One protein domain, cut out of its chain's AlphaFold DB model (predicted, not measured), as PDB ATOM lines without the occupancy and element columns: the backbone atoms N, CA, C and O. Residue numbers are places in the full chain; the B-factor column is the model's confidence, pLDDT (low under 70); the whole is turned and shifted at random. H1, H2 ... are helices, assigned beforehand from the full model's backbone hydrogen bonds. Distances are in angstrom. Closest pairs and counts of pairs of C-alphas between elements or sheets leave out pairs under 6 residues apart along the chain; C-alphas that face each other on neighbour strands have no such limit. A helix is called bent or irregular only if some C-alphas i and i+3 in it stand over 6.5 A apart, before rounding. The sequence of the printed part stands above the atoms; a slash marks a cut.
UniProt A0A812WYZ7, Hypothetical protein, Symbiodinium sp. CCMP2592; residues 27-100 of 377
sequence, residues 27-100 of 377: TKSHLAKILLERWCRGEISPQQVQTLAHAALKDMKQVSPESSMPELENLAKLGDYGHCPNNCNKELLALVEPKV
ATOM      1  N   THR A  27     148.482 108.046 202.332       61.44
ATOM      2  CA  THR A  27     149.726 108.523 202.913       61.44
ATOM      3  C   THR A  27     149.546 110.002 203.241       61.44
ATOM      4  O   THR A  27     149.450 110.847 202.347       61.44
ATOM      5  N   LYS A  28     149.437 110.323 204.534       82.81
ATOM      6  CA  LYS A  28     149.271 111.704 204.996       82.81
ATOM      7  C   LYS A  28     150.536 112.489 204.684       82.81
ATOM      8  O   LYS A  28     151.651 112.047 204.969       82.81
ATOM      9  N   SER A  29     150.383 113.674 204.105       89.69
ATOM     10  CA  SER A  29     151.520 114.515 203.758       89.69
ATOM     11  C   SER A  29     151.955 115.316 204.981       89.69
ATOM     12  O   SER A  29     151.328 116.304 205.368       89.69
ATOM     13  N   HIS A  30     153.092 114.935 205.567       91.44
ATOM     14  CA  HIS A  30     153.682 115.680 206.682       91.44
ATOM     15  C   HIS A  30     153.974 117.146 206.315       91.44
ATOM     16  O   HIS A  30     153.791 118.052 207.129       91.44
ATOM     17  N   LEU A  31     154.367 117.402 205.063       94.62
ATOM     18  CA  LEU A  31     154.551 118.762 204.566       94.62
ATOM     19  C   LEU A  31     153.222 119.529 204.514       94.62
ATOM     20  O   LEU A  31     153.174 120.664 204.983       94.62
ATOM     21  N   ALA A  32     152.147 118.928 203.990       94.06
ATOM     22  CA  ALA A  32     150.838 119.581 203.938       94.06
ATOM     23  C   ALA A  32     150.357 119.985 205.339       94.06
ATOM     24  O   ALA A  32     149.930 121.124 205.540       94.06
ATOM     25  N   LYS A  33     150.529 119.096 206.322       90.25
ATOM     26  CA  LYS A  33     150.291 119.383 207.741       90.25
ATOM     27  C   LYS A  33     151.086 120.601 208.222       90.25
ATOM     28  O   LYS A  33     150.490 121.559 208.711       90.25
ATOM     29  N   ILE A  34     152.413 120.600 208.056       94.06
ATOM     30  CA  ILE A  34     153.268 121.714 208.501       94.06
ATOM     31  C   ILE A  34     152.825 123.029 207.851       94.06
ATOM     32  O   ILE A  34     152.728 124.053 208.529       94.06
ATOM     33  N   LEU A  35     152.529 123.026 206.550       95.62
ATOM     34  CA  LEU A  35     152.066 124.220 205.841       95.62
ATOM     35  C   LEU A  35     150.748 124.747 206.424       95.62
ATOM     36  O   LEU A  35     150.623 125.947 206.679       95.62
ATOM     37  N   LEU A  36     149.787 123.859 206.690       92.56
ATOM     38  CA  LEU A  36     148.517 124.224 207.310       92.56
ATOM     39  C   LEU A  36     148.705 124.787 208.721       92.56
ATOM     40  O   LEU A  36     148.131 125.828 209.040       92.56
ATOM     41  N   GLU A  37     149.541 124.162 209.550       88.12
ATOM     42  CA  GLU A  37     149.843 124.659 210.893       88.12
ATOM     43  C   GLU A  37     150.462 126.058 210.858       88.12
ATOM     44  O   GLU A  37     150.006 126.959 211.566       88.12
ATOM     45  N   ARG A  38     151.482 126.264 210.017       90.56
ATOM     46  CA  ARG A  38     152.154 127.564 209.872       90.56
ATOM     47  C   ARG A  38     151.194 128.639 209.370       90.56
ATOM     48  O   ARG A  38     151.210 129.763 209.873       90.56
ATOM     49  N   TRP A  39     150.299 128.302 208.442       92.25
ATOM     50  CA  TRP A  39     149.261 129.222 207.977       92.25
ATOM     51  C   TRP A  39     148.247 129.584 209.065       92.25
ATOM     52  O   TRP A  39     147.896 130.760 209.222       92.25
ATOM     53  N   CYS A  40     147.800 128.597 209.843       83.38
ATOM     54  CA  CYS A  40     146.887 128.803 210.964       83.38
ATOM     55  C   CYS A  40     147.479 129.738 212.021       83.38
ATOM     56  O   CYS A  40     146.772 130.566 212.592       83.38
ATOM     57  N   ARG A  41     148.793 129.640 212.233       80.50
ATOM     58  CA  ARG A  41     149.572 130.499 213.135       80.50
ATOM     59  C   ARG A  41     149.843 131.891 212.556       80.50
ATOM     60  O   ARG A  41     150.373 132.745 213.256       80.50
ATOM     61  N   GLY A  42     149.485 132.127 211.294       83.25
ATOM     62  CA  GLY A  42     149.758 133.381 210.596       83.25
ATOM     63  C   GLY A  42     151.226 133.569 210.205       83.25
ATOM     64  O   GLY A  42     151.596 134.673 209.826       83.25
ATOM     65  N   GLU A  43     152.047 132.517 210.273       88.06
ATOM     66  CA  GLU A  43     153.468 132.562 209.901       88.06
ATOM     67  C   GLU A  43     153.662 132.617 208.383       88.06
ATOM     68  O   GLU A  43     154.654 133.167 207.907       88.06
ATOM     69  N   ILE A  44     152.729 132.029 207.628       93.12
ATOM     70  CA  ILE A  44     152.736 132.045 206.164       93.12
ATOM     71  C   ILE A  44     151.358 132.407 205.601       93.12
ATOM     72  O   ILE A  44     150.312 132.120 206.194       93.12
ATOM     73  N   SER A  45     151.348 133.055 204.440       93.44
ATOM     74  CA  SER A  45     150.133 133.403 203.706       93.44
ATOM     75  C   SER A  45     149.539 132.185 202.975       93.44
ATOM     76  O   SER A  45     150.248 131.215 202.709       93.44
ATOM     77  N   PRO A  46     148.246 132.216 202.591       94.56
ATOM     78  CA  PRO A  46     147.660 131.194 201.717       94.56
ATOM     79  C   PRO A  46     148.421 131.018 200.395       94.56
ATOM     80  O   PRO A  46     148.530 129.908 199.892       94.56
ATOM     81  N   GLN A  47     148.966 132.107 199.847       96.81
ATOM     82  CA  GLN A  47     149.766 132.075 198.624       96.81
ATOM     83  C   GLN A  47     151.101 131.363 198.864       96.81
ATOM     84  O   GLN A  47     151.522 130.569 198.034       96.81
ATOM     85  N   GLN A  48     151.736 131.571 200.022       96.75
ATOM     86  CA  GLN A  48     152.945 130.834 200.398       96.75
ATOM     87  C   GLN A  48     152.665 129.341 200.605       96.75
ATOM     88  O   GLN A  48     153.455 128.525 200.141       96.75
ATOM     89  N   VAL A  49     151.541 128.972 201.241       97.38
ATOM     90  CA  VAL A  49     151.096 127.565 201.336       97.38
ATOM     91  C   VAL A  49     151.012 126.946 199.945       97.38
ATOM     92  O   VAL A  49     151.602 125.896 199.703       97.38
ATOM     93  N   GLN A  50     150.322 127.625 199.029       97.88
ATOM     94  CA  GLN A  50     150.137 127.180 197.655       97.88
ATOM     95  C   GLN A  50     151.470 127.036 196.915       97.88
ATOM     96  O   GLN A  50     151.741 125.981 196.349       97.88
ATOM     97  N   THR A  51     152.319 128.067 196.947       97.94
ATOM     98  CA  THR A  51     153.599 128.088 196.222       97.94
ATOM     99  C   THR A  51     154.524 126.972 196.704       97.94
ATOM    100  O   THR A  51     155.093 126.254 195.883       97.94
ATOM    101  N   LEU A  52     154.638 126.782 198.024       98.12
ATOM    102  CA  LEU A  52     155.465 125.725 198.610       98.12
ATOM    103  C   LEU A  52     154.914 124.332 198.287       98.12
ATOM    104  O   LEU A  52     155.681 123.448 197.909       98.12
ATOM    105  N   ALA A  53     153.595 124.141 198.377       97.62
ATOM    106  CA  ALA A  53     152.963 122.876 198.016       97.62
ATOM    107  C   ALA A  53     153.135 122.547 196.525       97.62
ATOM    108  O   ALA A  53     153.418 121.406 196.170       97.62
ATOM    109  N   HIS A  54     153.009 123.544 195.647       97.69
ATOM    110  CA  HIS A  54     153.163 123.370 194.206       97.69
ATOM    111  C   HIS A  54     154.611 123.081 193.793       97.69
ATOM    112  O   HIS A  54     154.832 122.233 192.929       97.69
ATOM    113  N   ALA A  55     155.591 123.736 194.422       97.44
ATOM    114  CA  ALA A  55     157.005 123.430 194.220       97.44
ATOM    115  C   ALA A  55     157.326 121.990 194.647       97.44
ATOM    116  O   ALA A  55     157.824 121.212 193.839       97.44
ATOM    117  N   ALA A  56     156.916 121.593 195.856       96.44
ATOM    118  CA  ALA A  56     157.122 120.230 196.343       96.44
ATOM    119  C   ALA A  56     156.444 119.175 195.449       96.44
ATOM    120  O   ALA A  56     157.005 118.108 195.205       96.44
ATOM    121  N   LEU A  57     155.256 119.478 194.909       95.19
ATOM    122  CA  LEU A  57     154.568 118.595 193.968       95.19
ATOM    123  C   LEU A  57     155.324 118.457 192.637       95.19
ATOM    124  O   LEU A  57     155.352 117.367 192.067       95.19
ATOM    125  N   LYS A  58     155.930 119.541 192.134       95.69
ATOM    126  CA  LYS A  58     156.764 119.511 190.924       95.69
ATOM    127  C   LYS A  58     157.994 118.634 191.125       95.69
ATOM    128  O   LYS A  58     158.226 117.757 190.297       95.69
ATOM    129  N   ASP A  59     158.711 118.817 192.228       96.56
ATOM    130  CA  ASP A  59     159.909 118.032 192.546       96.56
ATOM    131  C   ASP A  59     159.568 116.541 192.690       96.56
ATOM    132  O   ASP A  59     160.223 115.678 192.106       96.56
ATOM    133  N   MET A  60     158.471 116.225 193.387       94.19
ATOM    134  CA  MET A  60     157.993 114.850 193.547       94.19
ATOM    135  C   MET A  60     157.679 114.188 192.199       94.19
ATOM    136  O   MET A  60     158.107 113.061 191.956       94.19
ATOM    137  N   LYS A  61     156.978 114.892 191.301       93.44
ATOM    138  CA  LYS A  61     156.622 114.371 189.971       93.44
ATOM    139  C   LYS A  61     157.817 114.228 189.032       93.44
ATOM    140  O   LYS A  61     157.767 113.401 188.128       93.44
ATOM    141  N   GLN A  62     158.879 115.011 189.224       94.50
ATOM    142  CA  GLN A  62     160.122 114.835 188.470       94.50
ATOM    143  C   GLN A  62     160.836 113.537 188.854       94.50
ATOM    144  O   GLN A  62     161.350 112.843 187.982       94.50
ATOM    145  N   VAL A  63     160.853 113.201 190.148       94.75
ATOM    146  CA  VAL A  63     161.494 111.975 190.650       94.75
ATOM    147  C   VAL A  63     160.629 110.742 190.379       94.75
ATOM    148  O   VAL A  63     161.141 109.680 190.034       94.75
ATOM    149  N   SER A  64     159.314 110.869 190.536       93.06
ATOM    150  CA  SER A  64     158.362 109.780 190.355       93.06
ATOM    151  C   SER A  64     157.060 110.326 189.759       93.06
ATOM    152  O   SER A  64     156.200 110.815 190.495       93.06
ATOM    153  N   PRO A  65     156.893 110.255 188.424       91.25
ATOM    154  CA  PRO A  65     155.727 110.813 187.731       91.25
ATOM    155  C   PRO A  65     154.381 110.254 188.207       91.25
ATOM    156  O   PRO A  65     153.390 110.981 188.220       91.25
ATOM    157  N   GLU A  66     154.371 108.992 188.640       90.44
ATOM    158  CA  GLU A  66     153.184 108.282 189.134       90.44
ATOM    159  C   GLU A  66     152.913 108.512 190.630       90.44
ATOM    160  O   GLU A  66     151.902 108.049 191.157       90.44
ATOM    161  N   SER A  67     153.799 109.217 191.348       87.69
ATOM    162  CA  SER A  67     153.569 109.526 192.760       87.69
ATOM    163  C   SER A  67     152.372 110.462 192.921       87.69
ATOM    164  O   SER A  67     152.286 111.509 192.272       87.69
ATOM    165  N   SER A  68     151.473 110.119 193.845       86.94
ATOM    166  CA  SER A  68     150.336 110.955 194.229       86.94
ATOM    167  C   SER A  68     150.370 111.254 195.722       86.94
ATOM    168  O   SER A  68     150.653 110.385 196.544       86.94
ATOM    169  N   MET A  69     150.080 112.509 196.060       90.88
ATOM    170  CA  MET A  69     149.968 112.997 197.437       90.88
ATOM    171  C   MET A  69     148.751 113.923 197.513       90.88
ATOM    172  O   MET A  69     148.904 115.142 197.382       90.88
ATOM    173  N   PRO A  70     147.534 113.378 197.709       91.81
ATOM    174  CA  PRO A  70     146.288 114.129 197.552       91.81
ATOM    175  C   PRO A  70     146.211 115.409 198.394       91.81
ATOM    176  O   PRO A  70     145.738 116.440 197.921       91.81
ATOM    177  N   GLU A  71     146.709 115.384 199.634       91.31
ATOM    178  CA  GLU A  71     146.726 116.568 200.504       91.31
ATOM    179  C   GLU A  71     147.606 117.686 199.939       91.31
ATOM    180  O   GLU A  71     147.194 118.847 199.902       91.31
ATOM    181  N   LEU A  72     148.796 117.334 199.451       94.00
ATOM    182  CA  LEU A  72     149.733 118.287 198.866       94.00
ATOM    183  C   LEU A  72     149.226 118.802 197.514       94.00
ATOM    184  O   LEU A  72     149.334 119.991 197.228       94.00
ATOM    185  N   GLU A  73     148.606 117.933 196.713       95.56
ATOM    186  CA  GLU A  73     147.947 118.305 195.460       95.56
ATOM    187  C   GLU A  73     146.804 119.300 195.683       95.56
ATOM    188  O   GLU A  73     146.682 120.274 194.940       95.56
ATOM    189  N   ASN A  74     145.987 119.085 196.715       95.25
ATOM    190  CA  ASN A  74     144.901 119.994 197.069       95.25
ATOM    191  C   ASN A  74     145.429 121.377 197.474       95.25
ATOM    192  O   ASN A  74     144.870 122.388 197.052       95.25
ATOM    193  N   LEU A  75     146.527 121.438 198.235       97.06
ATOM    194  CA  LEU A  75     147.175 122.708 198.578       97.06
ATOM    195  C   LEU A  75     147.846 123.371 197.366       97.06
ATOM    196  O   LEU A  75     147.790 124.590 197.220       97.06
ATOM    197  N   ALA A  76     148.454 122.590 196.473       97.25
ATOM    198  CA  ALA A  76     149.099 123.104 195.268       97.25
ATOM    199  C   ALA A  76     148.098 123.737 194.288       97.25
ATOM    200  O   ALA A  76     148.449 124.706 193.618       97.25
ATOM    201  N   LYS A  77     146.870 123.200 194.217       97.06
ATOM    202  CA  LYS A  77     145.782 123.655 193.330       97.06
ATOM    203  C   LYS A  77     145.166 124.995 193.721       97.06
ATOM    204  O   LYS A  77     144.490 125.589 192.885       97.06
ATOM    205  N   LEU A  78     145.390 125.462 194.949       97.19
ATOM    206  CA  LEU A  78     144.765 126.677 195.472       97.19
ATOM    207  C   LEU A  78     144.938 127.868 194.522       97.19
ATOM    208  O   LEU A  78     146.039 128.149 194.053       97.19
ATOM    209  N   GLY A  79     143.858 128.604 194.281       96.25
ATOM    210  CA  GLY A  79     143.845 129.751 193.383       96.25
ATOM    211  C   GLY A  79     144.324 129.394 191.981       96.25
ATOM    212  O   GLY A  79     145.137 130.131 191.436       96.25
ATOM    213  N   ASP A  80     143.872 128.262 191.438       95.94
ATOM    214  CA  ASP A  80     144.289 127.733 190.133       95.94
ATOM    215  C   ASP A  80     145.817 127.658 189.996       95.94
ATOM    216  O   ASP A  80     146.441 128.368 189.214       95.94
ATOM    217  N   TYR A  81     146.447 126.866 190.866       96.12
ATOM    218  CA  TYR A  81     147.909 126.745 190.938       96.12
ATOM    219  C   TYR A  81     148.652 128.079 191.133       96.12
ATOM    220  O   TYR A  81     149.823 128.214 190.770       96.12
ATOM    221  N   GLY A  82     147.993 129.049 191.771       94.25
ATOM    222  CA  GLY A  82     148.532 130.377 192.048       94.25
ATOM    223  C   GLY A  82     148.250 131.420 190.961       94.25
ATOM    224  O   GLY A  82     148.598 132.583 191.162       94.25
ATOM    225  N   HIS A  83     147.585 131.064 189.854       94.88
ATOM    226  CA  HIS A  83     147.174 132.020 188.815       94.88
ATOM    227  C   HIS A  83     146.131 133.032 189.314       94.88
ATOM    228  O   HIS A  83     146.116 134.186 188.888       94.88
ATOM    229  N   CYS A  84     145.297 132.623 190.267       94.62
ATOM    230  CA  CYS A  84     144.290 133.435 190.938       94.62
ATOM    231  C   CYS A  84     144.646 133.606 192.429       94.62
ATOM    232  O   CYS A  84     143.949 133.067 193.298       94.62
ATOM    233  N   PRO A  85     145.692 134.380 192.781       92.69
ATOM    234  CA  PRO A  85     146.207 134.459 194.153       92.69
ATOM    235  C   PRO A  85     145.173 134.975 195.162       92.69
ATOM    236  O   PRO A  85     145.222 134.623 196.342       92.69
ATOM    237  N   ASN A  86     144.202 135.772 194.713       91.69
ATOM    238  CA  ASN A  86     143.113 136.275 195.555       91.69
ATOM    239  C   ASN A  86     142.144 135.166 196.011       91.69
ATOM    240  O   ASN A  86     141.489 135.319 197.042       91.69
ATOM    241  N   ASN A  87     142.092 134.031 195.304       93.25
ATOM    242  CA  ASN A  87     141.211 132.908 195.632       93.25
ATOM    243  C   ASN A  87     141.844 131.902 196.601       93.25
ATOM    244  O   ASN A  87     141.106 131.200 197.295       93.25
ATOM    245  N   CYS A  88     143.180 131.878 196.736       93.25
ATOM    246  CA  CYS A  88     143.887 130.905 197.580       93.25
ATOM    247  C   CYS A  88     143.333 130.848 199.012       93.25
ATOM    248  O   CYS A  88     143.200 129.771 199.580       93.25
ATOM    249  N   ASN A  89     142.994 131.996 199.612       92.06
ATOM    250  CA  ASN A  89     142.461 132.026 200.976       92.06
ATOM    251  C   ASN A  89     141.084 131.360 201.084       92.06
ATOM    252  O   ASN A  89     140.866 130.556 201.984       92.06
ATOM    253  N   LYS A  90     140.172 131.704 200.170       92.31
ATOM    254  CA  LYS A  90     138.804 131.182 200.149       92.31
ATOM    255  C   LYS A  90     138.803 129.669 199.946       92.31
ATOM    256  O   LYS A  90     138.087 128.962 200.646       92.31
ATOM    257  N   GLU A  91     139.612 129.186 199.010       94.94
ATOM    258  CA  GLU A  91     139.723 127.758 198.707       94.94
ATOM    259  C   GLU A  91     140.395 126.982 199.843       94.94
ATOM    260  O   GLU A  91     139.924 125.909 200.211       94.94
ATOM    261  N   LEU A  92     141.426 127.554 200.472       93.56
ATOM    262  CA  LEU A  92     142.069 126.949 201.638       93.56
ATOM    263  C   LEU A  92     141.093 126.819 202.812       93.56
ATOM    264  O   LEU A  92     141.050 125.790 203.475       93.56
ATOM    265  N   LEU A  93     140.269 127.840 203.048       89.44
ATOM    266  CA  LEU A  93     139.216 127.789 204.060       89.44
ATOM    267  C   LEU A  93     138.178 126.703 203.741       89.44
ATOM    268  O   LEU A  93     137.861 125.890 204.606       89.44
ATOM    269  N   ALA A  94     137.725 126.626 202.487       89.62
ATOM    270  CA  ALA A  94     136.787 125.599 202.032       89.62
ATOM    271  C   ALA A  94     137.339 124.168 202.173       89.62
ATOM    272  O   ALA A  94     136.571 123.247 202.442       89.62
ATOM    273  N   LEU A  95     138.656 123.983 202.029       89.00
ATOM    274  CA  LEU A  95     139.322 122.695 202.223       89.00
ATOM    275  C   LEU A  95     139.277 122.236 203.689       89.00
ATOM    276  O   LEU A  95     139.121 121.043 203.961       89.00
ATOM    277  N   VAL A  96     139.467 123.164 204.632       86.88
ATOM    278  CA  VAL A  96     139.737 122.792 206.025       86.88
ATOM    279  C   VAL A  96     138.500 122.866 206.915       86.88
ATOM    280  O   VAL A  96     138.295 121.978 207.737       86.88
ATOM    281  N   GLU A  97     137.639 123.866 206.748       83.88
ATOM    282  CA  GLU A  97     136.470 124.069 207.618       83.88
ATOM    283  C   GLU A  97     135.516 122.901 207.790       83.88
ATOM    284  O   GLU A  97     135.088 122.687 208.926       83.88
ATOM    285  N   PRO A  98     135.164 122.148 206.731       85.75
ATOM    286  CA  PRO A  98     134.248 121.023 206.875       85.75
ATOM    287  C   PRO A  98     134.756 119.965 207.859       85.75
ATOM    288  O   PRO A  98     133.962 119.220 208.424       85.75
ATOM    289  N   LYS A  99     136.073 119.911 208.090       83.81
ATOM    290  CA  LYS A  99     136.699 118.963 209.014       83.81
ATOM    291  C   LYS A  99     136.628 119.449 210.469       83.81
ATOM    292  O   LYS A  99     136.656 118.648 211.395       83.81
ATOM    293  N   VAL A 100     136.466 120.754 210.690       85.00
ATOM    294  CA  VAL A 100     136.604 121.403 211.997       85.00
ATOM    295  C   VAL A 100     135.404 121.160 212.913       85.00
ATOM    296  O   VAL A 100     134.338 121.749 212.746       85.00
TER     297      VAL A 100
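This is residues 27 to 100 of the 377 residues of the protein "Hypothetical protein" of Symbiodinium sp. CCMP2592 (UniProt A0A812WYZ7). The long helix H2 lies side by side with H1 in a helical hairpin, and the short H3 packs across one side of this pair. H5 makes a corner with the beginning of H2, tiny H4 sits near that corner, and residues 61 to 66 stick out at the other end of H2. The printed part has 74 residues with five named helices, H1 to H5 in order, and no named strand; its class is all helix, its helix packing mostly crossed. It is compact, with a radius of gyration of the C-alphas of 11.7 A and spans of 31 by 26 by 22 A.

H2, residues 46 to 63, is 26.1 A long and begins at C-alpha 46 (147.660, 131.194, 201.717). H1, residues 30 to 40, is 15.4 A long and begins at C-alpha 30 (153.682, 115.680, 206.682). H3 is residues 70 to 76 and H4 residues 78 to 81. H5, residues 88 to 99, is 18.0 A long, ends at C-alpha 99 (136.699, 118.963, 209.014) and is irregular: C-alphas 95 and 98 are 7.1 A apart.

H2 is the hub, touching the four other helices. With residues 46 to 53 alone it touches H1, opposite ways at a shallow tilt of 10 degrees; the closest C-alphas, of Leu 35 and Val 49, are 5.7 A apart. With residues 49 to 57 it touches H3 at a steep tilt of 58 degrees, closest at the C-alphas of His 54 and Ala 76, 4.2 A. Residues 46 to 50 of H2 touch residues 88 to 92 of H5, about perpendicular at 85 degrees, closest at the C-alphas of Pro 46 and Asn 89, 5.3 A. H4 touches H5, with the C-alphas of Gly 79 and Cys 88 closest at 4.4 A. H1 is apart from H4 and H5. In H1, H2 and H3 every O i to N i+4 pair is within hydrogen-bond range, in H5 6 of 8; H4 is too short for such a pair.

The C-alphas of Val 63 and Val 100, the two farthest apart, are 34.1 A from each other. The printed part has no cut and no long link. Residue 27 alone has a pLDDT under 70.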